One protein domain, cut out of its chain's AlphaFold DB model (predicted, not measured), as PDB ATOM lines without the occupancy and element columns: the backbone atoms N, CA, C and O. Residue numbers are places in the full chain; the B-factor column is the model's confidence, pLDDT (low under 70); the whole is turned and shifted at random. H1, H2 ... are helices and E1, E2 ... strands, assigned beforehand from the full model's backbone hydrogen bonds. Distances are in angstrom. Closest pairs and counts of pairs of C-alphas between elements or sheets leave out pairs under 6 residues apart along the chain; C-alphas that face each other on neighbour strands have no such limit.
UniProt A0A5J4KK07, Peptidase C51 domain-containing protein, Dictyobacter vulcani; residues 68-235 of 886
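Overview. This is residues 68 to 235 of the 886 residues of the protein "Peptidase C51 domain-containing protein" of Dictyobacter vulcani (UniProt A0A5J4KK07). What shape? The domain has little regular structure: a strongly twisted antiparallel sheet, E4 E3 E2 E1 E5, with H1, H2 and H5 packed on it. How large? Five named helices and five strands, mixed in class, hold 66 of 168 printed residues. It is compact, radius of gyration of the C-alphas 14.7 A, spanning 40 by 39 by 32 A.

Along the chain. What first? Residues 88-98 are H1, from C-alpha 88 at (370.219, 301.430, 222.457), then 113-119 H2, 133-136 E1, 150-157 E2, 163-168 E3 and 178-184 E4. What follows? H3 is 185-188, E5 199-201, H4 209-212 and H5 224-235, to C-alpha 235 at (348.587, 302.709, 206.197).

Arrangement. How do strands pair? E1 E2 E3 E4 form a meander, each antiparallel to the one before; N 134 and O 152, 2.8 A apart, are within hydrogen-bond range. What is on the sheet? H1 runs along the strands, its height over the sheet 8.5 A.

Size, cuts and confidence. Any cut? The printed part has none. How confident? pLDDT is under 70 in 19 residues, among them 78-86.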
ATOM      1  N   PHE A  68     382.911 307.028 216.619       72.81
ATOM      2  CA  PHE A  68     381.663 307.274 215.889       72.81
ATOM      3  C   PHE A  68     381.726 306.561 214.540       72.81
ATOM      4  O   PHE A  68     382.809 306.456 213.953       72.81
ATOM      5  N   SER A  69     380.603 306.046 214.047       68.88
ATOM      6  CA  SER A  69     380.604 305.315 212.782       68.88
ATOM      7  C   SER A  69     380.733 306.256 211.566       68.88
ATOM      8  O   SER A  69     380.191 307.363 211.574       68.88
ATOM      9  N   PRO A  70     381.455 305.845 210.500       68.00
ATOM     10  CA  PRO A  70     381.665 306.667 209.298       68.00
ATOM     11  C   PRO A  70     380.404 307.088 208.528       68.00
ATOM     12  O   PRO A  70     380.478 307.988 207.695       68.00
ATOM     13  N   ASP A  71     379.283 306.409 208.761       70.62
ATOM     14  CA  ASP A  71     377.955 306.663 208.181       70.62
ATOM     15  C   ASP A  71     377.269 307.940 208.704       70.62
ATOM     16  O   ASP A  71     376.328 308.437 208.081       70.62
ATOM     17  N   GLY A  72     377.766 308.504 209.807       74.75
ATOM     18  CA  GLY A  72     377.253 309.737 210.395       74.75
ATOM     19  C   GLY A  72     376.337 309.548 211.605       74.75
ATOM     20  O   GLY A  72     375.635 310.490 211.975       74.75
ATOM     21  N   ASN A  73     376.323 308.362 212.222       80.44
ATOM     22  CA  ASN A  73     375.576 308.131 213.457       80.44
ATOM     23  C   ASN A  73     376.156 308.976 214.621       80.44
ATOM     24  O   ASN A  73     377.336 308.835 214.955       80.44
ATOM     25  N   PRO A  74     375.352 309.836 215.278       78.81
ATOM     26  CA  PRO A  74     375.809 310.760 216.323       78.81
ATOM     27  C   PRO A  74     376.039 310.108 217.686       78.81
ATOM     28  O   PRO A  74     376.435 310.796 218.627       78.81
ATOM     29  N   TYR A  75     375.799 308.804 217.819       80.31
ATOM     30  CA  TYR A  75     375.994 308.070 219.063       80.31
ATOM     31  C   TYR A  75     377.301 307.272 219.047       80.31
ATOM     32  O   TYR A  75     377.759 306.794 218.012       80.31
ATOM     33  N   MET A  76     377.912 307.115 220.219       73.44
ATOM     34  CA  MET A  76     379.200 306.434 220.354       73.44
ATOM     35  C   MET A  76     379.059 304.908 220.268       73.44
ATOM     36  O   MET A  76     378.138 304.313 220.836       73.44
ATOM     37  N   LEU A  77     380.040 304.287 219.616       72.81
ATOM     38  CA  LEU A  77     380.272 302.847 219.532       72.81
ATOM     39  C   LEU A  77     381.485 302.438 220.371       72.81
ATOM     40  O   LEU A  77     382.523 303.103 220.349       72.81
ATOM     41  N   CYS A  78     381.393 301.287 221.033       69.44
ATOM     42  CA  CYS A  78     382.549 300.573 221.568       69.44
ATOM     43  C   CYS A  78     383.223 299.719 220.467       69.44
ATOM     44  O   CYS A  78     382.516 299.123 219.656       69.44
ATOM     45  N   PRO A  79     384.566 299.596 220.442       60.72
ATOM     46  CA  PRO A  79     385.308 298.794 219.468       60.72
ATOM     47  C   PRO A  79     384.813 297.353 219.291       60.72
ATOM     48  O   PRO A  79     384.725 296.577 220.243       60.72
ATOM     49  N   GLY A  80     384.586 296.978 218.034       59.94
ATOM     50  CA  GLY A  80     384.240 295.634 217.580       59.94
ATOM     51  C   GLY A  80     383.930 295.643 216.076       59.94
ATOM     52  O   GLY A  80     383.756 296.719 215.503       59.94
ATOM     53  N   PRO A  81     383.884 294.486 215.389       56.28
ATOM     54  CA  PRO A  81     383.346 294.431 214.029       56.28
ATOM     55  C   PRO A  81     381.895 294.935 213.993       56.28
ATOM     56  O   PRO A  81     381.160 294.767 214.957       56.28
ATOM     57  N   TYR A  82     381.443 295.514 212.882       53.16
ATOM     58  CA  TYR A  82     380.035 295.896 212.729       53.16
ATOM     59  C   TYR A  82     379.123 294.644 212.743       53.16
ATOM     60  O   TYR A  82     379.491 293.628 212.143       53.16
ATOM     61  N   PRO A  83     377.940 294.673 213.391       50.56
ATOM     62  CA  PRO A  83     377.313 295.813 214.061       50.56
ATOM     63  C   PRO A  83     377.515 295.797 215.590       50.56
ATOM     64  O   PRO A  83     376.614 296.181 216.326       50.56
ATOM     65  N   LEU A  84     378.619 295.256 216.117       56.56
ATOM     66  CA  LEU A  84     378.812 295.104 217.564       56.56
ATOM     67  C   LEU A  84     379.119 296.459 218.242       56.56
ATOM     68  O   LEU A  84     379.792 297.304 217.663       56.56
ATOM     69  N   GLY A  85     378.711 296.616 219.508       57.94
ATOM     70  CA  GLY A  85     379.263 297.640 220.412       57.94
ATOM     71  C   GLY A  85     378.451 298.925 220.617       57.94
ATOM     72  O   GLY A  85     378.920 299.799 221.343       57.94
ATOM     73  N   GLY A  86     377.259 299.061 220.031       64.88
ATOM     74  CA  GLY A  86     376.417 300.252 220.191       64.88
ATOM     75  C   GLY A  86     375.538 300.252 221.442       64.88
ATOM     76  O   GLY A  86     375.233 299.216 222.039       64.88
ATOM     77  N   ASN A  87     375.098 301.450 221.828       77.06
ATOM     78  CA  ASN A  87     374.048 301.653 222.828       77.06
ATOM     79  C   ASN A  87     372.653 301.628 222.178       77.06
ATOM     80  O   ASN A  87     372.522 301.719 220.959       77.06
ATOM     81  N   CYS A  88     371.589 301.525 222.981       86.31
ATOM     82  CA  CYS A  88     370.219 301.430 222.457       86.31
ATOM     83  C   CYS A  88     369.838 302.580 221.500       86.31
ATOM     84  O   CYS A  88     369.252 302.326 220.449       86.31
ATOM     85  N   VAL A  89     370.258 303.810 221.818       87.75
ATOM     86  CA  VAL A  89     370.119 305.006 220.967       87.75
ATOM     87  C   VAL A  89     370.860 304.881 219.629       87.75
ATOM     88  O   VAL A  89     370.268 305.144 218.585       87.75
ATOM     89  N   TRP A  90     372.103 304.380 219.635       87.50
ATOM     90  CA  TRP A  90     372.882 304.136 218.413       87.50
ATOM     91  C   TRP A  90     372.156 303.155 217.494       87.50
ATOM     92  O   TRP A  90     371.974 303.438 216.312       87.50
ATOM     93  N   TRP A  91     371.675 302.039 218.056       88.56
ATOM     94  CA  TRP A  91     370.955 301.015 217.301       88.56
ATOM     95  C   TRP A  91     369.665 301.548 216.677       88.56
ATOM     96  O   TRP A  91     369.400 301.299 215.503       88.56
ATOM     97  N   ALA A  92     368.855 302.273 217.451       92.38
ATOM     98  CA  ALA A  92     367.585 302.811 216.973       92.38
ATOM     99  C   ALA A  92     367.780 303.824 215.828       92.38
ATOM    100  O   ALA A  92     367.038 303.767 214.848       92.38
ATOM    101  N   TRP A  93     368.805 304.684 215.917       90.38
ATOM    102  CA  TRP A  93     369.202 305.584 214.828       90.38
ATOM    103  C   TRP A  93     369.665 304.795 213.594       90.38
ATOM    104  O   TRP A  93     369.172 305.025 212.491       90.38
ATOM    105  N   GLU A  94     370.536 303.803 213.793       89.25
ATOM    106  CA  GLU A  94     371.114 302.976 212.728       89.25
ATOM    107  C   GLU A  94     370.046 302.228 211.916       89.25
ATOM    108  O   GLU A  94     370.092 302.210 210.687       89.25
ATOM    109  N   GLN A  95     369.035 301.643 212.571       92.31
ATOM    110  CA  GLN A  95     367.968 300.942 211.844       92.31
ATOM    111  C   GLN A  95     367.157 301.885 210.941       92.31
ATOM    112  O   GLN A  95     366.708 301.465 209.876       92.31
ATOM    113  N   TRP A  96     366.969 303.150 211.331       91.19
ATOM    114  CA  TRP A  96     366.302 304.148 210.487       91.19
ATOM    115  C   TRP A  96     367.218 304.644 209.360       91.19
ATOM    116  O   TRP A  96     366.772 304.724 208.212       91.19
ATOM    117  N   HIS A  97     368.502 304.870 209.649       87.25
ATOM    118  CA  HIS A  97     369.508 305.246 208.655       87.25
ATOM    119  C   HIS A  97     369.594 304.222 207.510       87.25
ATOM    120  O   HIS A  97     369.480 304.584 206.338       87.25
ATOM    121  N   LEU A  98     369.665 302.929 207.841       89.25
ATOM    122  CA  LEU A  98     369.680 301.824 206.871       89.25
ATOM    123  C   LEU A  98     368.370 301.674 206.068       89.25
ATOM    124  O   LEU A  98     368.377 301.086 204.984       89.25
ATOM    125  N   LEU A  99     367.251 302.216 206.562       87.31
ATOM    126  CA  LEU A  99     365.993 302.352 205.815       87.31
ATOM    127  C   LEU A  99     365.945 303.614 204.932       87.31
ATOM    128  O   LEU A  99     364.915 303.891 204.315       87.31
ATOM    129  N   GLY A 100     367.044 304.370 204.847       80.81
ATOM    130  CA  GLY A 100     367.164 305.583 204.043       80.81
ATOM    131  C   GLY A 100     366.648 306.848 204.730       80.81
ATOM    132  O   GLY A 100     366.296 307.802 204.036       80.81
ATOM    133  N   TYR A 101     366.565 306.867 206.066       80.62
ATOM    134  CA  TYR A 101     366.062 308.015 206.816       80.62
ATOM    135  C   TYR A 101     366.927 308.349 208.045       80.62
ATOM    136  O   TYR A 101     366.983 307.590 209.008       80.62
ATOM    137  N   ASN A 102     367.553 309.530 208.056       79.06
ATOM    138  CA  ASN A 102     368.375 309.984 209.182       79.06
ATOM    139  C   ASN A 102     367.522 310.761 210.196       79.06
ATOM    140  O   ASN A 102     366.919 311.775 209.843       79.06
ATOM    141  N   LEU A 103     367.526 310.325 211.459       81.81
ATOM    142  CA  LEU A 103     367.015 311.124 212.578       81.81
ATOM    143  C   LEU A 103     367.895 312.369 212.822       81.81
ATOM    144  O   LEU A 103     369.084 312.341 212.481       81.81
ATOM    145  N   PRO A 104     367.355 313.435 213.450       78.19
ATOM    146  CA  PRO A 104     368.148 314.583 213.886       78.19
ATOM    147  C   PRO A 104     369.332 314.165 214.769       78.19
ATOM    148  O   PRO A 104     369.229 313.237 215.569       78.19
ATOM    149  N   VAL A 105     370.462 314.863 214.629       75.62
ATOM    150  CA  VAL A 105     371.743 314.441 215.227       75.62
ATOM    151  C   VAL A 105     371.956 314.873 216.684       75.62
ATOM    152  O   VAL A 105     372.890 314.402 217.323       75.62
ATOM    153  N   ASN A 106     371.064 315.712 217.224       77.94
ATOM    154  CA  ASN A 106     371.177 316.317 218.559       77.94
ATOM    155  C   ASN A 106     370.140 315.760 219.564       77.94
ATOM    156  O   ASN A 106     369.677 316.468 220.463       77.94
ATOM    157  N   TRP A 107     369.704 314.507 219.393       82.81
ATOM    158  CA  TRP A 107     368.776 313.830 220.315       82.81
ATOM    159  C   TRP A 107     369.519 313.172 221.481       82.81
ATOM    160  O   TRP A 107     370.657 312.722 221.340       82.81
ATOM    161  N   GLY A 108     368.893 313.160 222.656       79.62
ATOM    162  CA  GLY A 108     369.557 312.837 223.922       79.62
ATOM    163  C   GLY A 108     369.398 311.390 224.378       79.62
ATOM    164  O   GLY A 108     369.454 310.436 223.595       79.62
ATOM    165  N   ASN A 109     369.206 311.253 225.688       82.00
ATOM    166  CA  ASN A 109     368.806 310.029 226.359       82.00
ATOM    167  C   ASN A 109     367.550 309.427 225.719       82.00
ATOM    168  O   ASN A 109     366.630 310.127 225.305       82.00
ATOM    169  N   ALA A 110     367.481 308.098 225.713       88.44
ATOM    170  CA  ALA A 110     366.374 307.347 225.136       88.44
ATOM    171  C   ALA A 110     365.000 307.730 225.722       88.44
ATOM    172  O   ALA A 110     363.999 307.628 225.019       88.44
ATOM    173  N   ALA A 111     364.937 308.180 226.979       87.56
ATOM    174  CA  ALA A 111     363.704 308.661 227.605       87.56
ATOM    175  C   ALA A 111     363.102 309.901 226.918       87.56
ATOM    176  O   ALA A 111     361.877 310.025 226.843       87.56
ATOM    177  N   ASP A 112     363.947 310.776 226.373       84.88
ATOM    178  CA  ASP A 112     363.545 312.070 225.818       84.88
ATOM    179  C   ASP A 112     363.080 311.965 224.358       84.88
ATOM    180  O   ASP A 112     362.293 312.786 223.889       84.88
ATOM    181  N   TRP A 113     363.455 310.885 223.662       89.25
ATOM    182  CA  TRP A 113     363.227 310.694 222.224       89.25
ATOM    183  C   TRP A 113     361.766 310.844 221.786       89.25
ATOM    184  O   TRP A 113     361.505 311.291 220.676       89.25
ATOM    185  N   ALA A 114     360.786 310.490 222.624       86.19
ATOM    186  CA  ALA A 114     359.371 310.684 222.286       86.19
ATOM    187  C   ALA A 114     358.965 312.174 222.247       86.19
ATOM    188  O   ALA A 114     358.060 312.556 221.498       86.19
ATOM    189  N   MET A 115     359.623 313.018 223.041       80.00
ATOM    190  CA  MET A 115     359.421 314.468 223.064       80.00
ATOM    191  C   MET A 115     360.246 315.145 221.978       80.00
ATOM    192  O   MET A 115     359.682 315.941 221.232       80.00
ATOM    193  N   ASP A 116     361.512 314.755 221.823       81.75
ATOM    194  CA  ASP A 116     362.393 315.215 220.744       81.75
ATOM    195  C   ASP A 116     361.758 314.940 219.367       81.75
ATOM    196  O   ASP A 116     361.692 315.820 218.504       81.75
ATOM    197  N   ALA A 117     361.180 313.745 219.194       81.19
ATOM    198  CA  ALA A 117     360.385 313.372 218.031       81.19
ATOM    199  C   ALA A 117     359.178 314.293 217.823       81.19
ATOM    200  O   ALA A 117     358.969 314.787 216.719       81.19
ATOM    201  N   THR A 118     358.403 314.558 218.877       77.25
ATOM    202  CA  THR A 118     357.231 315.443 218.798       77.25
ATOM    203  C   THR A 118     357.638 316.885 218.456       77.25
ATOM    204  O   THR A 118     356.969 317.531 217.653       77.25
ATOM    205  N   GLY A 119     358.755 317.382 219.004       73.50
ATOM    206  CA  GLY A 119     359.311 318.709 218.712       73.50
ATOM    207  C   GLY A 119     359.791 318.848 217.264       73.50
ATOM    208  O   GLY A 119     359.452 319.821 216.595       73.50
ATOM    209  N   ALA A 120     360.465 317.821 216.737       73.94
ATOM    210  CA  ALA A 120     360.806 317.685 215.315       73.94
ATOM    211  C   ALA A 120     359.599 317.299 214.418       73.94
ATOM    212  O   ALA A 120     359.742 317.049 213.219       73.94
ATOM    213  N   GLY A 121     358.387 317.253 214.984       73.00
ATOM    214  CA  GLY A 121     357.116 317.031 214.292       73.00
ATOM    215  C   GLY A 121     356.753 315.571 213.990       73.00
ATOM    216  O   GLY A 121     355.640 315.323 213.522       73.00
ATOM    217  N   PHE A 122     357.632 314.599 214.242       76.06
ATOM    218  CA  PHE A 122     357.354 313.188 213.964       76.06
ATOM    219  C   PHE A 122     356.060 312.717 214.637       76.06
ATOM    220  O   PHE A 122     355.739 313.077 215.769       76.06
ATOM    221  N   SER A 123     355.332 311.834 213.953       75.50
ATOM    222  CA  SER A 123     354.143 311.208 214.521       75.50
ATOM    223  C   SER A 123     354.540 310.240 215.642       75.50
ATOM    224  O   SER A 123     355.162 309.207 215.390       75.50
ATOM    225  N   VAL A 124     354.145 310.556 216.875       81.12
ATOM    226  CA  VAL A 124     354.345 309.708 218.060       81.12
ATOM    227  C   VAL A 124     352.996 309.176 218.540       81.12
ATOM    228  O   VAL A 124     351.989 309.883 218.519       81.12
ATOM    229  N   GLY A 125     352.947 307.918 218.980       82.56
ATOM    230  CA  GLY A 125     351.726 307.323 219.523       82.56
ATOM    231  C   GLY A 125     351.967 306.206 220.531       82.56
ATOM    232  O   GLY A 125     353.063 306.048 221.065       82.56
ATOM    233  N   THR A 126     350.912 305.452 220.835       89.25
ATOM    234  CA  THR A 126     350.881 304.425 221.894       89.25
ATOM    235  C   THR A 126     350.676 303.002 221.369       89.25
ATOM    236  O   THR A 126     350.651 302.062 222.164       89.25
ATOM    237  N   THR A 127     350.536 302.820 220.052       88.88
ATOM    238  CA  THR A 127     350.334 301.510 219.417       88.88
ATOM    239  C   THR A 127     351.594 301.071 218.666       88.88
ATOM    240  O   THR A 127     352.190 301.882 217.959       88.88
ATOM    241  N   PRO A 128     352.034 299.808 218.791       91.75
ATOM    242  CA  PRO A 128     353.207 299.328 218.071       91.75
ATOM    243  C   PRO A 128     352.967 299.313 216.558       91.75
ATOM    244  O   PRO A 128     351.866 299.015 216.090       91.75
ATOM    245  N   ARG A 129     354.016 299.607 215.782       90.06
ATOM    246  CA  ARG A 129     354.015 299.553 214.313       90.06
ATOM    247  C   ARG A 129     355.356 299.031 213.816       90.06
ATOM    248  O   ARG A 129     356.383 299.340 214.399       90.06
ATOM    249  N   VAL A 130     355.358 298.271 212.726       91.94
ATOM    250  CA  VAL A 130     356.609 297.810 212.101       91.94
ATOM    251  C   VAL A 130     357.458 299.019 211.684       91.94
ATOM    252  O   VAL A 130     356.918 300.013 211.200       91.94
ATOM    253  N   ALA A 131     358.771 298.928 211.902       92.25
ATOM    254  CA  ALA A 131     359.769 299.988 211.737       92.25
ATOM    255  C   ALA A 131     359.644 301.212 212.669       92.25
ATOM    256  O   ALA A 131     360.440 302.144 212.544       92.25
ATOM    257  N   SER A 132     358.708 301.239 213.627       93.81
ATOM    258  CA  SER A 132     358.708 302.284 214.657       93.81
ATOM    259  C   SER A 132     359.839 302.081 215.672       93.81
ATOM    260  O   SER A 132     360.364 300.977 215.837       93.81
ATOM    261  N   ILE A 133     360.205 303.150 216.376       97.12
ATOM    262  CA  ILE A 133     361.078 303.073 217.552       97.12
ATOM    263  C   ILE A 133     360.184 303.066 218.789       97.12
ATOM    264  O   ILE A 133     359.467 304.033 219.045       97.12
ATOM    265  N   ALA A 134     360.207 301.970 219.543       97.50
ATOM    266  CA  ALA A 134     359.585 301.869 220.856       97.50
ATOM    267  C   ALA A 134     360.441 302.616 221.887       97.50
ATOM    268  O   ALA A 134     361.644 302.373 221.974       97.50
ATOM    269  N   VAL A 135     359.815 303.495 222.665       96.50
ATOM    270  CA  VAL A 135     360.443 304.359 223.672       96.50
ATOM    271  C   VAL A 135     359.937 303.971 225.059       96.50
ATOM    272  O   VAL A 135     358.732 304.015 225.321       96.50
ATOM    273  N   PHE A 136     360.866 303.617 225.944       95.00
ATOM    274  CA  PHE A 136     360.635 303.207 227.328       95.00
ATOM    275  C   PHE A 136     361.241 304.275 228.264       95.00
ATOM    276  O   PHE A 136     362.409 304.155 228.647       95.00
ATOM    277  N   PRO A 137     360.512 305.362 228.584       90.06
ATOM    278  CA  PRO A 137     361.086 306.496 229.309       90.06
ATOM    279  C   PRO A 137     361.276 306.258 230.812       90.06
ATOM    280  O   PRO A 137     362.129 306.890 231.430       90.06
ATOM    281  N   VAL A 138     360.521 305.343 231.429       90.25
ATOM    282  CA  VAL A 138     360.580 305.126 232.882       90.25
ATOM    283  C   VAL A 138     361.656 304.100 233.217       90.25
ATOM    284  O   VAL A 138     361.521 302.937 232.846       90.25
ATOM    285  N   GLY A 139     362.681 304.497 233.975       89.31
ATOM    286  CA  GLY A 139     363.736 303.616 234.498       89.31
ATOM    287  C   GLY A 139     363.242 302.596 235.535       89.31
ATOM    288  O   GLY A 139     363.558 302.710 236.716       89.31
ATOM    289  N   ASP A 140     362.452 301.616 235.099       89.50
ATOM    290  CA  ASP A 140     361.777 300.605 235.927       89.50
ATOM    291  C   ASP A 140     362.624 299.355 236.253       89.50
ATOM    292  O   ASP A 140     362.148 298.416 236.899       89.50
ATOM    293  N   GLY A 141     363.872 299.309 235.780       86.56
ATOM    294  CA  GLY A 141     364.803 298.194 235.958       86.56
ATOM    295  C   GLY A 141     364.457 296.926 235.165       86.56
ATOM    296  O   GLY A 141     365.169 295.933 235.290       86.56
ATOM    297  N   THR A 142     363.382 296.933 234.367       88.94
ATOM    298  CA  THR A 142     362.870 295.762 233.627       88.94
ATOM    299  C   THR A 142     362.868 295.987 232.118       88.94
ATOM    300  O   THR A 142     363.321 295.122 231.374       88.94
ATOM    301  N   TRP A 143     362.384 297.147 231.672       88.75
ATOM    302  CA  TRP A 143     362.334 297.574 230.271       88.75
ATOM    303  C   TRP A 143     363.244 298.780 230.003       88.75
ATOM    304  O   TRP A 143     363.739 298.922 228.890       88.75
ATOM    305  N   ALA A 144     363.537 299.593 231.026       87.88
ATOM    306  CA  ALA A 144     364.630 300.567 231.017       87.88
ATOM    307  C   ALA A 144     365.443 300.459 232.318       87.88
ATOM    308  O   ALA A 144     364.888 300.494 233.413       87.88
ATOM    309  N   ALA A 145     366.767 300.317 232.216       83.19
ATOM    310  CA  ALA A 145     367.623 300.002 233.368       83.19
ATOM    311  C   ALA A 145     367.832 301.181 234.346       83.19
ATOM    312  O   ALA A 145     368.243 300.968 235.484       83.19
ATOM    313  N   GLY A 146     367.556 302.414 233.914       83.62
ATOM    314  CA  GLY A 146     367.737 303.632 234.703       83.62
ATOM    315  C   GLY A 146     367.117 304.855 234.024       83.62
ATOM    316  O   GLY A 146     366.416 304.724 233.021       83.62
ATOM    317  N   SER A 147     367.379 306.049 234.561       81.38
ATOM    318  CA  SER A 147     366.731 307.306 234.143       81.38
ATOM    319  C   SER A 147     367.032 307.761 232.712       81.38
ATOM    320  O   SER A 147     366.313 308.604 232.197       81.38
ATOM    321  N   ALA A 148     368.051 307.203 232.052       80.06
ATOM    322  CA  ALA A 148     368.312 307.449 230.632       80.06
ATOM    323  C   ALA A 148     367.249 306.823 229.700       80.06
ATOM    324  O   ALA A 148     367.256 307.092 228.500       80.06
ATOM    325  N   GLY A 149     366.349 305.985 230.229       88.44
ATOM    326  CA  GLY A 149     365.342 305.263 229.454       88.44
ATOM    327  C   GLY A 149     365.928 304.115 228.629       88.44
ATOM    328  O   GLY A 149     367.058 303.667 228.839       88.44
ATOM    329  N   HIS A 150     365.139 303.618 227.681       91.25
ATOM    330  CA  HIS A 150     365.572 302.658 226.668       91.25
ATOM    331  C   HIS A 150     364.784 302.864 225.366       91.25
ATOM    332  O   HIS A 150     363.632 303.294 225.395       91.25
ATOM    333  N   VAL A 151     365.399 302.547 224.225       94.31
ATOM    334  CA  VAL A 151     364.738 302.514 222.911       94.31
ATOM    335  C   VAL A 151     365.034 301.209 222.185       94.31
ATOM    336  O   VAL A 151     366.128 300.655 222.300       94.31
ATOM    337  N   ALA A 152     364.059 300.723 221.421       94.75
ATOM    338  CA  ALA A 152     364.186 299.508 220.627       94.75
ATOM    339  C   ALA A 152     363.454 299.639 219.285       94.75
ATOM    340  O   ALA A 152     362.402 300.270 219.202       94.75
ATOM    341  N   PHE A 153     363.991 299.028 218.233       95.75
ATOM    342  CA  PHE A 153     363.405 299.061 216.894       95.75
ATOM    343  C   PHE A 153     362.380 297.934 216.725       95.75
ATOM    344  O   PHE A 153     362.690 296.775 217.001       95.75
ATOM    345  N   VAL A 154     361.161 298.256 216.282       95.94
ATOM    346  CA  VAL A 154     360.045 297.302 216.177       95.94
ATOM    347  C   VAL A 154     360.104 296.520 214.863       95.94
ATOM    348  O   VAL A 154     359.908 297.071 213.777       95.94
ATOM    349  N   THR A 155     360.325 295.208 214.959       94.50
ATOM    350  CA  THR A 155     360.527 294.317 213.805       94.50
ATOM    351  C   THR A 155     359.250 293.620 213.336       94.50
ATOM    352  O   THR A 155     359.092 293.376 212.140       94.50
ATOM    353  N   ALA A 156     358.318 293.331 214.246       91.50
ATOM    354  CA  ALA A 156     357.004 292.769 213.932       91.50
ATOM    355  C   ALA A 156     355.949 293.209 214.960       91.50
ATOM    356  O   ALA A 156     356.280 293.636 216.065       91.50
ATOM    357  N   VAL A 157     354.670 293.091 214.599       91.50
ATOM    358  CA  VAL A 157     353.520 293.395 215.465       91.50
ATOM    359  C   VAL A 157     352.491 292.278 215.311       91.50
ATOM    360  O   VAL A 157     352.277 291.794 214.199       91.50
ATOM    361  N   SER A 158     351.867 291.845 216.406       89.94
ATOM    362  CA  SER A 158     350.815 290.827 216.363       89.94
ATOM    363  C   SER A 158     349.573 291.329 215.614       89.94
ATOM    364  O   SER A 158     349.301 292.527 215.555       89.94
ATOM    365  N   ALA A 159     348.785 290.416 215.039       84.81
ATOM    366  CA  ALA A 159     347.615 290.778 214.227       84.81
ATOM    367  C   ALA A 159     346.517 291.544 214.999       84.81
ATOM    368  O   ALA A 159     345.722 292.248 214.386       84.81
ATOM    369  N   ASP A 160     346.489 291.419 216.327       83.94
ATOM    370  CA  ASP A 160     345.614 292.153 217.249       83.94
ATOM    371  C   ASP A 160     346.247 293.449 217.806       83.94
ATOM    372  O   ASP A 160     345.604 294.169 218.568       83.94
ATOM    373  N   GLY A 161     347.507 293.747 217.466       86.19
ATOM    374  CA  GLY A 161     348.264 294.895 217.974       86.19
ATOM    375  C   GLY A 161     348.649 294.827 219.460       86.19
ATOM    376  O   GLY A 161     349.205 295.795 219.981       86.19
ATOM    377  N   ALA A 162     348.359 293.723 220.159       90.69
ATOM    378  CA  ALA A 162     348.570 293.596 221.603       90.69
ATOM    379  C   ALA A 162     350.037 293.336 221.996       90.69
ATOM    380  O   ALA A 162     350.432 293.615 223.137       90.69
ATOM    381  N   SER A 163     350.848 292.809 221.076       94.69
ATOM    382  CA  SER A 163     352.276 292.572 221.274       94.69
ATOM    383  C   SER A 163     353.123 292.923 220.053       94.69
ATOM    384  O   SER A 163     352.635 293.064 218.931       94.69
ATOM    385  N   PHE A 164     354.421 293.092 220.288       95.12
ATOM    386  CA  PHE A 164     355.397 293.416 219.254       95.12
ATOM    387  C   PHE A 164     356.735 292.710 219.491       95.12
ATOM    388  O   PHE A 164     357.026 292.246 220.594       95.12
ATOM    389  N   ASP A 165     357.540 292.621 218.442       94.75
ATOM    390  CA  ASP A 165     358.893 292.070 218.464       94.75
ATOM    391  C   ASP A 165     359.898 293.208 218.228       94.75
ATOM    392  O   ASP A 165     359.580 294.183 217.540       94.75
ATOM    393  N   VAL A 166     361.102 293.109 218.805       94.12
ATOM    394  CA  VAL A 166     362.109 294.184 218.761       94.12
ATOM    395  C   VAL A 166     363.546 293.712 218.546       94.12
ATOM    396  O   VAL A 166     363.931 292.625 218.989       94.12
ATOM    397  N   THR A 167     364.366 294.594 217.966       92.19
ATOM    398  CA  THR A 167     365.833 294.564 218.078       92.19
ATOM    399  C   THR A 167     366.372 295.783 218.824       92.19
ATOM    400  O   THR A 167     365.851 296.892 218.700       92.19
ATOM    401  N   TYR A 168     367.423 295.579 219.619       88.31
ATOM    402  CA  TYR A 168     368.134 296.638 220.347       88.31
ATOM    403  C   TYR A 168     369.537 296.181 220.769       88.31
ATOM    404  O   TYR A 168     369.888 295.000 220.662       88.31
ATOM    405  N   GLN A 169     370.326 297.115 221.304       81.56
ATOM    406  CA  GLN A 169     371.647 296.856 221.881       81.56
ATOM    407  C   GLN A 169     371.787 297.383 223.312       81.56
ATOM    408  O   GLN A 169     371.028 298.247 223.751       81.56
ATOM    409  N   ASN A 170     372.768 296.811 224.014       70.75
ATOM    410  CA  ASN A 170     373.225 297.156 225.360       70.75
ATOM    411  C   ASN A 170     372.114 297.406 226.403       70.75
ATOM    412  O   ASN A 170     372.014 298.482 226.991       70.75
ATOM    413  N   PHE A 171     371.300 296.379 226.670       57.47
ATOM    414  CA  PHE A 171     370.462 296.315 227.872       57.47
ATOM    415  C   PHE A 171     371.085 295.341 228.884       57.47
ATOM    416  O   PHE A 171     370.710 294.174 228.953       57.47
ATOM    417  N   ASN A 172     372.053 295.830 229.664       50.09
ATOM    418  CA  ASN A 172     372.587 295.164 230.863       50.09
ATOM    419  C   ASN A 172     373.257 293.772 230.676       50.09
ATOM    420  O   ASN A 172     373.419 293.041 231.652       50.09
ATOM    421  N   ASP A 173     373.666 293.389 229.460       49.75
ATOM    422  CA  ASP A 173     374.352 292.115 229.156       49.75
ATOM    423  C   ASP A 173     375.298 292.294 227.933       49.75
ATOM    424  O   ASP A 173     374.939 293.011 226.989       49.75
ATOM    425  N   PRO A 174     376.513 291.693 227.938       49.62
ATOM    426  CA  PRO A 174     377.510 291.782 226.859       49.62
ATOM    427  C   PRO A 174     377.094 291.205 225.490       49.62
ATOM    428  O   PRO A 174     377.868 291.308 224.536       49.62
ATOM    429  N   LYS A 175     375.920 290.580 225.343       55.91
ATOM    430  CA  LYS A 175     375.444 290.089 224.043       55.91
ATOM    431  C   LYS A 175     375.199 291.250 223.068       55.91
ATOM    432  O   LYS A 175     374.445 292.182 223.328       55.91
ATOM    433  N   TYR A 176     375.822 291.149 221.898       67.69
ATOM    434  CA  TYR A 176     376.038 292.275 220.984       67.69
ATOM    435  C   TYR A 176     374.795 292.834 220.281       67.69
ATOM    436  O   TYR A 176     374.824 293.954 219.786       67.69
ATOM    437  N   MET A 177     373.720 292.055 220.183       77.62
ATOM    438  CA  MET A 177     372.431 292.473 219.637       77.62
ATOM    439  C   MET A 177     371.358 291.543 220.195       77.62
ATOM    440  O   MET A 177     371.509 290.314 220.177       77.62
ATOM    441  N   TYR A 178     370.261 292.123 220.670       81.19
ATOM    442  CA  TYR A 178     369.097 291.383 221.132       81.19
ATOM    443  C   TYR A 178     368.051 291.338 220.031       81.19
ATOM    444  O   TYR A 178     367.802 292.327 219.349       81.19
ATOM    445  N   ALA A 179     367.444 290.169 219.882       87.19
ATOM    446  CA  ALA A 179     366.230 289.953 219.120       87.19
ATOM    447  C   ALA A 179     365.239 289.315 220.094       87.19
ATOM    448  O   ALA A 179     365.443 288.175 220.521       87.19
ATOM    449  N   SER A 180     364.219 290.071 220.487       88.44
ATOM    450  CA  SER A 180     363.299 289.703 221.565       88.44
ATOM    451  C   SER A 180     361.858 289.784 221.064       88.44
ATOM    452  O   SER A 180     361.531 290.636 220.241       88.44
ATOM    453  N   LYS A 181     361.000 288.863 221.522       91.38
ATOM    454  CA  LYS A 181     359.654 288.656 220.963       91.38
ATOM    455  C   LYS A 181     358.543 288.819 221.993       91.38
ATOM    456  O   LYS A 181     358.775 288.610 223.183       91.38
ATOM    457  N   ASN A 182     357.327 289.077 221.519       92.06
ATOM    458  CA  ASN A 182     356.086 289.110 222.301       92.06
ATOM    459  C   ASN A 182     356.060 290.155 223.438       92.06
ATOM    460  O   ASN A 182     355.538 289.892 224.524       92.06
ATOM    461  N   TYR A 183     356.582 291.356 223.194       96.00
ATOM    462  CA  TYR A 183     356.504 292.493 224.115       96.00
ATOM    463  C   TYR A 183     355.041 292.929 224.245       96.00
ATOM    464  O   TYR A 183     354.493 293.569 223.352       96.00
ATOM    465  N   ASN A 184     354.370 292.538 225.330       96.94
ATOM    466  CA  ASN A 184     352.947 292.815 225.517       96.94
ATOM    467  C   ASN A 184     352.722 294.249 226.026       96.94
ATOM    468  O   ASN A 184     353.130 294.597 227.138       96.94
ATOM    469  N   VAL A 185     352.008 295.056 225.238       95.81
ATOM    470  CA  VAL A 185     351.787 296.493 225.487       95.81
ATOM    471  C   VAL A 185     351.092 296.747 226.829       95.81
ATOM    472  O   VAL A 185     351.435 297.695 227.538       95.81
ATOM    473  N   SER A 186     350.136 295.894 227.212       96.06
ATOM    474  CA  SER A 186     349.393 296.034 228.473       96.06
ATOM    475  C   SER A 186     350.208 295.627 229.702       96.06
ATOM    476  O   SER A 186     350.006 296.181 230.781       96.06
ATOM    477  N   VAL A 187     351.158 294.696 229.546       97.12
ATOM    478  CA  VAL A 187     352.100 294.327 230.611       97.12
ATOM    479  C   VAL A 187     353.113 295.445 230.820       97.12
ATOM    480  O   VAL A 187     353.278 295.889 231.951       97.12
ATOM    481  N   ILE A 188     353.738 295.945 229.748       97.31
ATOM    482  CA  ILE A 188     354.757 297.007 229.813       97.31
ATOM    483  C   ILE A 188     354.192 298.289 230.443       97.31
ATOM    484  O   ILE A 188     354.866 298.937 231.238       97.31
ATOM    485  N   ASN A 189     352.934 298.630 230.153       97.31
ATOM    486  CA  ASN A 189     352.285 299.832 230.681       97.31
ATOM    487  C   ASN A 189     351.691 299.692 232.097       97.31
ATOM    488  O   ASN A 189     351.041 300.630 232.561       97.31
ATOM    489  N   GLN A 190     351.906 298.580 232.811       97.50
ATOM    490  CA  GLN A 190     351.473 298.466 234.212       97.50
ATOM    491  C   GLN A 190     352.112 299.571 235.085       97.50
ATOM    492  O   GLN A 190     353.262 299.943 234.839       97.50
ATOM    493  N   PRO A 191     351.446 300.044 236.162       95.94
ATOM    494  CA  PRO A 191     351.967 301.120 237.021       95.94
ATOM    495  C   PRO A 191     353.330 300.863 237.680       95.94
ATOM    496  O   PRO A 191     353.986 301.802 238.112       95.94
ATOM    497  N   ARG A 192     353.756 299.596 237.768       93.69
ATOM    498  CA  ARG A 192     355.072 299.173 238.289       93.69
ATOM    499  C   ARG A 192     356.208 299.187 237.254       93.69
ATOM    500  O   ARG A 192     357.332 298.854 237.607       93.69
ATOM    501  N   TYR A 193     355.877 299.457 235.996       95.50
ATOM    502  CA  TYR A 193     356.782 299.474 234.850       95.50
ATOM    503  C   TYR A 193     356.690 300.856 234.187       95.50
ATOM    504  O   TYR A 193     356.849 301.867 234.865       95.50
ATOM    505  N   GLN A 194     356.333 300.932 232.902       95.62
ATOM    506  CA  GLN A 194     356.235 302.199 232.178       95.62
ATOM    507  C   GLN A 194     355.018 303.051 232.570       95.62
ATOM    508  O   GLN A 194     354.923 304.182 232.114       95.62
ATOM    509  N   ASN A 195     354.075 302.555 233.386       93.94
ATOM    510  CA  ASN A 195     352.940 303.336 233.908       93.94
ATOM    511  C   ASN A 195     352.174 304.137 232.824       93.94
ATOM    512  O   ASN A 195     351.919 305.333 232.961       93.94
ATOM    513  N   GLY A 196     351.857 303.490 231.699       92.25
ATOM    514  CA  GLY A 196     351.197 304.129 230.554       92.25
ATOM    515  C   GLY A 196     352.086 305.036 229.687       92.25
ATOM    516  O   GLY A 196     351.567 305.666 228.764       92.25
ATOM    517  N   GLN A 197     353.393 305.129 229.949       91.44
ATOM    518  CA  GLN A 197     354.330 306.014 229.242       91.44
ATOM    519  C   GLN A 197     355.077 305.364 228.066       91.44
ATOM    520  O   GLN A 197     355.837 306.061 227.403       91.44
ATOM    521  N   LEU A 198     354.839 304.086 227.735       94.81
ATOM    522  CA  LEU A 198     355.375 303.498 226.497       94.81
ATOM    523  C   LEU A 198     354.906 304.327 225.289       94.81
ATOM    524  O   LEU A 198     353.704 304.585 225.135       94.81
ATOM    525  N   ARG A 199     355.839 304.742 224.432       93.50
ATOM    526  CA  ARG A 199     355.545 305.466 223.186       93.50
ATOM    527  C   ARG A 199     356.194 304.774 221.994       93.50
ATOM    528  O   ARG A 199     357.113 303.978 222.150       93.50
ATOM    529  N   PHE A 200     355.707 305.094 220.805       93.81
ATOM    530  CA  PHE A 200     356.261 304.646 219.537       93.81
ATOM    531  C   PHE A 200     356.434 305.850 218.618       93.81
ATOM    532  O   PHE A 200     355.458 306.543 218.334       93.81
ATOM    533  N   ILE A 201     357.659 306.085 218.155       91.12
ATOM    534  CA  ILE A 201     357.978 307.089 217.135       91.12
ATOM    535  C   ILE A 201     357.813 306.402 215.782       91.12
ATOM    536  O   ILE A 201     358.482 305.403 215.509       91.12
ATOM    537  N   TYR A 202     356.881 306.871 214.956       85.88
ATOM    538  CA  TYR A 202     356.528 306.191 213.713       85.88
ATOM    539  C   TYR A 202     357.447 306.586 212.559       85.88
ATOM    540  O   TYR A 202     357.699 307.770 212.338       85.88
ATOM    541  N   PHE A 203     357.904 305.586 211.798       84.81
ATOM    542  CA  PHE A 203     358.727 305.802 210.610       84.81
ATOM    543  C   PHE A 203     357.985 306.722 209.621       84.81
ATOM    544  O   PHE A 203     356.823 306.452 209.302       84.81
ATOM    545  N   PRO A 204     358.608 307.812 209.134       73.06
ATOM    546  CA  PRO A 204     357.897 308.877 208.425       73.06
ATOM    547  C   PRO A 204     357.511 308.515 206.984       73.06
ATOM    548  O   PRO A 204     356.913 309.334 206.289       73.06
ATOM    549  N   HIS A 205     357.865 307.333 206.480       74.75
ATOM    550  CA  HIS A 205     357.674 306.945 205.081       74.75
ATOM    551  C   HIS A 205     357.042 305.552 204.958       74.75
ATOM    552  O   HIS A 205     356.960 304.795 205.923       74.75
ATOM    553  N   LYS A 206     356.613 305.184 203.745       77.88
ATOM    554  CA  LYS A 206     356.310 303.782 203.434       77.88
ATOM    555  C   LYS A 206     357.600 302.975 203.600       77.88
ATOM    556  O   LYS A 206     358.611 303.328 202.998       77.88
ATOM    557  N   VAL A 207     357.567 301.907 204.392       84.88
ATOM    558  CA  VAL A 207     358.763 301.101 204.676       84.88
ATOM    559  C   VAL A 207     359.137 300.297 203.429       84.88
ATOM    560  O   VAL A 207     358.298 299.563 202.896       84.88
ATOM    561  N   ASP A 208     360.380 300.421 202.960       87.88
ATOM    562  CA  ASP A 208     360.905 299.585 201.877       87.88
ATOM    563  C   ASP A 208     361.149 298.163 202.404       87.88
ATOM    564  O   ASP A 208     362.016 297.933 203.248       87.88
ATOM    565  N   ALA A 209     360.378 297.194 201.906       89.38
ATOM    566  CA  ALA A 209     360.462 295.805 202.352       89.38
ATOM    567  C   ALA A 209     361.810 295.134 202.020       89.38
ATOM    568  O   ALA A 209     362.209 294.197 202.710       89.38
ATOM    569  N   THR A 210     362.523 295.605 200.994       90.00
ATOM    570  CA  THR A 210     363.822 295.069 200.562       90.00
ATOM    571  C   THR A 210     364.958 295.584 201.438       90.00
ATOM    572  O   THR A 210     365.857 294.813 201.768       90.00
ATOM    573  N   LEU A 211     364.932 296.866 201.819       91.00
ATOM    574  CA  LEU A 211     365.862 297.416 202.812       91.00
ATOM    575  C   LEU A 211     365.572 296.825 204.193       91.00
ATOM    576  O   LEU A 211     366.477 296.306 204.839       91.00
ATOM    577  N   PHE A 212     364.299 296.787 204.594       93.00
ATOM    578  CA  PHE A 212     363.881 296.228 205.877       93.00
ATOM    579  C   PHE A 212     364.276 294.755 206.035       93.00
ATOM    580  O   PHE A 212     364.832 294.382 207.060       93.00
ATOM    581  N   ALA A 213     364.093 293.913 205.011       90.69
ATOM    582  CA  ALA A 213     364.516 292.509 205.061       90.69
ATOM    583  C   ALA A 213     366.044 292.312 205.169       90.69
ATOM    584  O   ALA A 213     366.486 291.230 205.557       90.69
ATOM    585  N   LYS A 214     366.849 293.331 204.837       90.94
ATOM    586  CA  LYS A 214     368.315 293.326 204.978       90.94
ATOM    587  C   LYS A 214     368.802 293.869 206.323       90.94
ATOM    588  O   LYS A 214     370.001 293.784 206.582       90.94
ATOM    589  N   LEU A 215     367.919 294.420 207.162       90.44
ATOM    590  CA  LEU A 215     368.323 294.994 208.441       90.44
ATOM    591  C   LEU A 215     368.978 293.939 209.359       90.44
ATOM    592  O   LEU A 215     368.541 292.778 209.400       90.44
ATOM    593  N   PRO A 216     370.012 294.326 210.126       85.38
ATOM    594  CA  PRO A 216     370.631 293.468 211.125       85.38
ATOM    595  C   PRO A 216     369.620 292.806 212.076       85.38
ATOM    596  O   PRO A 216     368.745 293.437 212.662       85.38
ATOM    597  N   GLY A 217     369.748 291.488 212.242       80.75
ATOM    598  CA  GLY A 217     368.922 290.711 213.169       80.75
ATOM    599  C   GLY A 217     367.548 290.277 212.652       80.75
ATOM    600  O   GLY A 217     366.912 289.461 213.324       80.75
ATOM    601  N   MET A 218     367.110 290.712 211.465       85.81
ATOM    602  CA  MET A 218     365.773 290.389 210.944       85.81
ATOM    603  C   MET A 218     365.519 288.892 210.727       85.81
ATOM    604  O   MET A 218     364.409 288.422 210.959       85.81
ATOM    605  N   GLY A 219     366.555 288.113 210.401       78.31
ATOM    606  CA  GLY A 219     366.464 286.652 210.259       78.31
ATOM    607  C   GLY A 219     366.108 285.881 211.543       78.31
ATOM    608  O   GLY A 219     365.896 284.674 211.480       78.31
ATOM    609  N   ASN A 220     366.031 286.544 212.705       80.12
ATOM    610  CA  ASN A 220     365.528 285.939 213.946       80.12
ATOM    611  C   ASN A 220     363.991 285.950 214.042       80.12
ATOM    612  O   ASN A 220     363.419 285.275 214.907       80.12
ATOM    613  N   PHE A 221     363.312 286.735 213.205       77.56
ATOM    614  CA  PHE A 221     361.860 286.915 213.208       77.56
ATOM    615  C   PHE A 221     361.207 286.071 212.098       77.56
ATOM    616  O   PHE A 221     361.859 285.206 211.515       77.56
ATOM    617  N   GLY A 222     359.896 286.221 211.893       79.69
ATOM    618  CA  GLY A 222     359.195 285.565 210.780       79.69
ATOM    619  C   GLY A 222     359.575 286.176 209.428       79.69
ATOM    620  O   GLY A 222     360.614 286.813 209.303       79.69
ATOM    621  N   ASP A 223     358.715 286.034 208.418       84.81
ATOM    622  CA  ASP A 223     358.913 286.736 207.144       84.81
ATOM    623  C   ASP A 223     358.881 288.275 207.363       84.81
ATOM    624  O   ASP A 223     357.827 288.832 207.717       84.81
ATOM    625  N   PRO A 224     360.014 288.986 207.174       83.38
ATOM    626  CA  PRO A 224     360.076 290.427 207.388       83.38
ATOM    627  C   PRO A 224     359.320 291.196 206.295       83.38
ATOM    628  O   PRO A 224     358.777 292.268 206.562       83.38
ATOM    629  N   ILE A 225     359.224 290.636 205.083       84.50
ATOM    630  CA  ILE A 225     358.507 291.231 203.951       84.50
ATOM    631  C   ILE A 225     357.001 291.168 204.215       84.50
ATOM    632  O   ILE A 225     356.302 292.159 204.001       84.50
ATOM    633  N   ALA A 226     356.495 290.050 204.747       83.25
ATOM    634  CA  ALA A 226     355.095 289.934 205.161       83.25
ATOM    635  C   ALA A 226     354.724 290.963 206.244       83.25
ATOM    636  O   ALA A 226     353.706 291.647 206.114       83.25
ATOM    637  N   SER A 227     355.578 291.130 207.262       81.69
ATOM    638  CA  SER A 227     355.373 292.100 208.353       81.69
ATOM    639  C   SER A 227     355.302 293.544 207.832       81.69
ATOM    640  O   SER A 227     354.387 294.295 208.178       81.69
ATOM    641  N   VAL A 228     356.217 293.922 206.932       86.25
ATOM    642  CA  VAL A 228     356.206 295.241 206.276       86.25
ATOM    643  C   VAL A 228     354.992 295.422 205.372       86.25
ATOM    644  O   VAL A 228     354.377 296.485 205.390       86.25
ATOM    645  N   ASN A 229     354.612 294.407 204.597       82.62
ATOM    646  CA  ASN A 229     353.444 294.489 203.722       82.62
ATOM    647  C   ASN A 229     352.147 294.659 204.521       82.62
ATOM    648  O   ASN A 229     351.316 295.479 204.143       82.62
ATOM    649  N   GLN A 230     351.996 293.972 205.658       75.31
ATOM    650  CA  GLN A 230     350.862 294.169 206.564       75.31
ATOM    651  C   GLN A 230     350.800 295.614 207.086       75.31
ATOM    652  O   GLN A 230     349.751 296.254 206.993       75.31
ATOM    653  N   ALA A 231     351.921 296.155 207.577       75.19
ATOM    654  CA  ALA A 231     351.992 297.533 208.070       75.19
ATOM    655  C   ALA A 231     351.722 298.569 206.962       75.19
ATOM    656  O   ALA A 231     350.905 299.474 207.135       75.19
ATOM    657  N   ASN A 232     352.336 298.396 205.790       78.94
ATOM    658  CA  ASN A 232     352.133 299.256 204.624       78.94
ATOM    659  C   ASN A 232     350.700 299.180 204.064       78.94
ATOM    660  O   ASN A 232     350.223 300.165 203.506       78.94
ATOM    661  N   THR A 233     350.001 298.048 204.192       70.69
ATOM    662  CA  THR A 233     348.587 297.941 203.797       70.69
ATOM    663  C   THR A 233     347.673 298.641 204.800       70.69
ATOM    664  O   THR A 233     346.780 299.372 204.372       70.69
ATOM    665  N   ALA A 234     347.933 298.510 206.107       61.38
ATOM    666  CA  ALA A 234     347.183 299.221 207.147       61.38
ATOM    667  C   ALA A 234     347.243 300.755 206.975       61.38
ATOM    668  O   ALA A 234     346.223 301.425 207.138       61.38
ATOM    669  N   LEU A 235     348.399 301.290 206.549       57.56
ATOM    670  CA  LEU A 235     348.587 302.709 206.197       57.56
ATOM    671  C   LEU A 235     347.720 303.188 205.014       57.56
ATOM    672  O   LEU A 235     347.444 304.380 204.905       57.56
TER     673      LEU A 235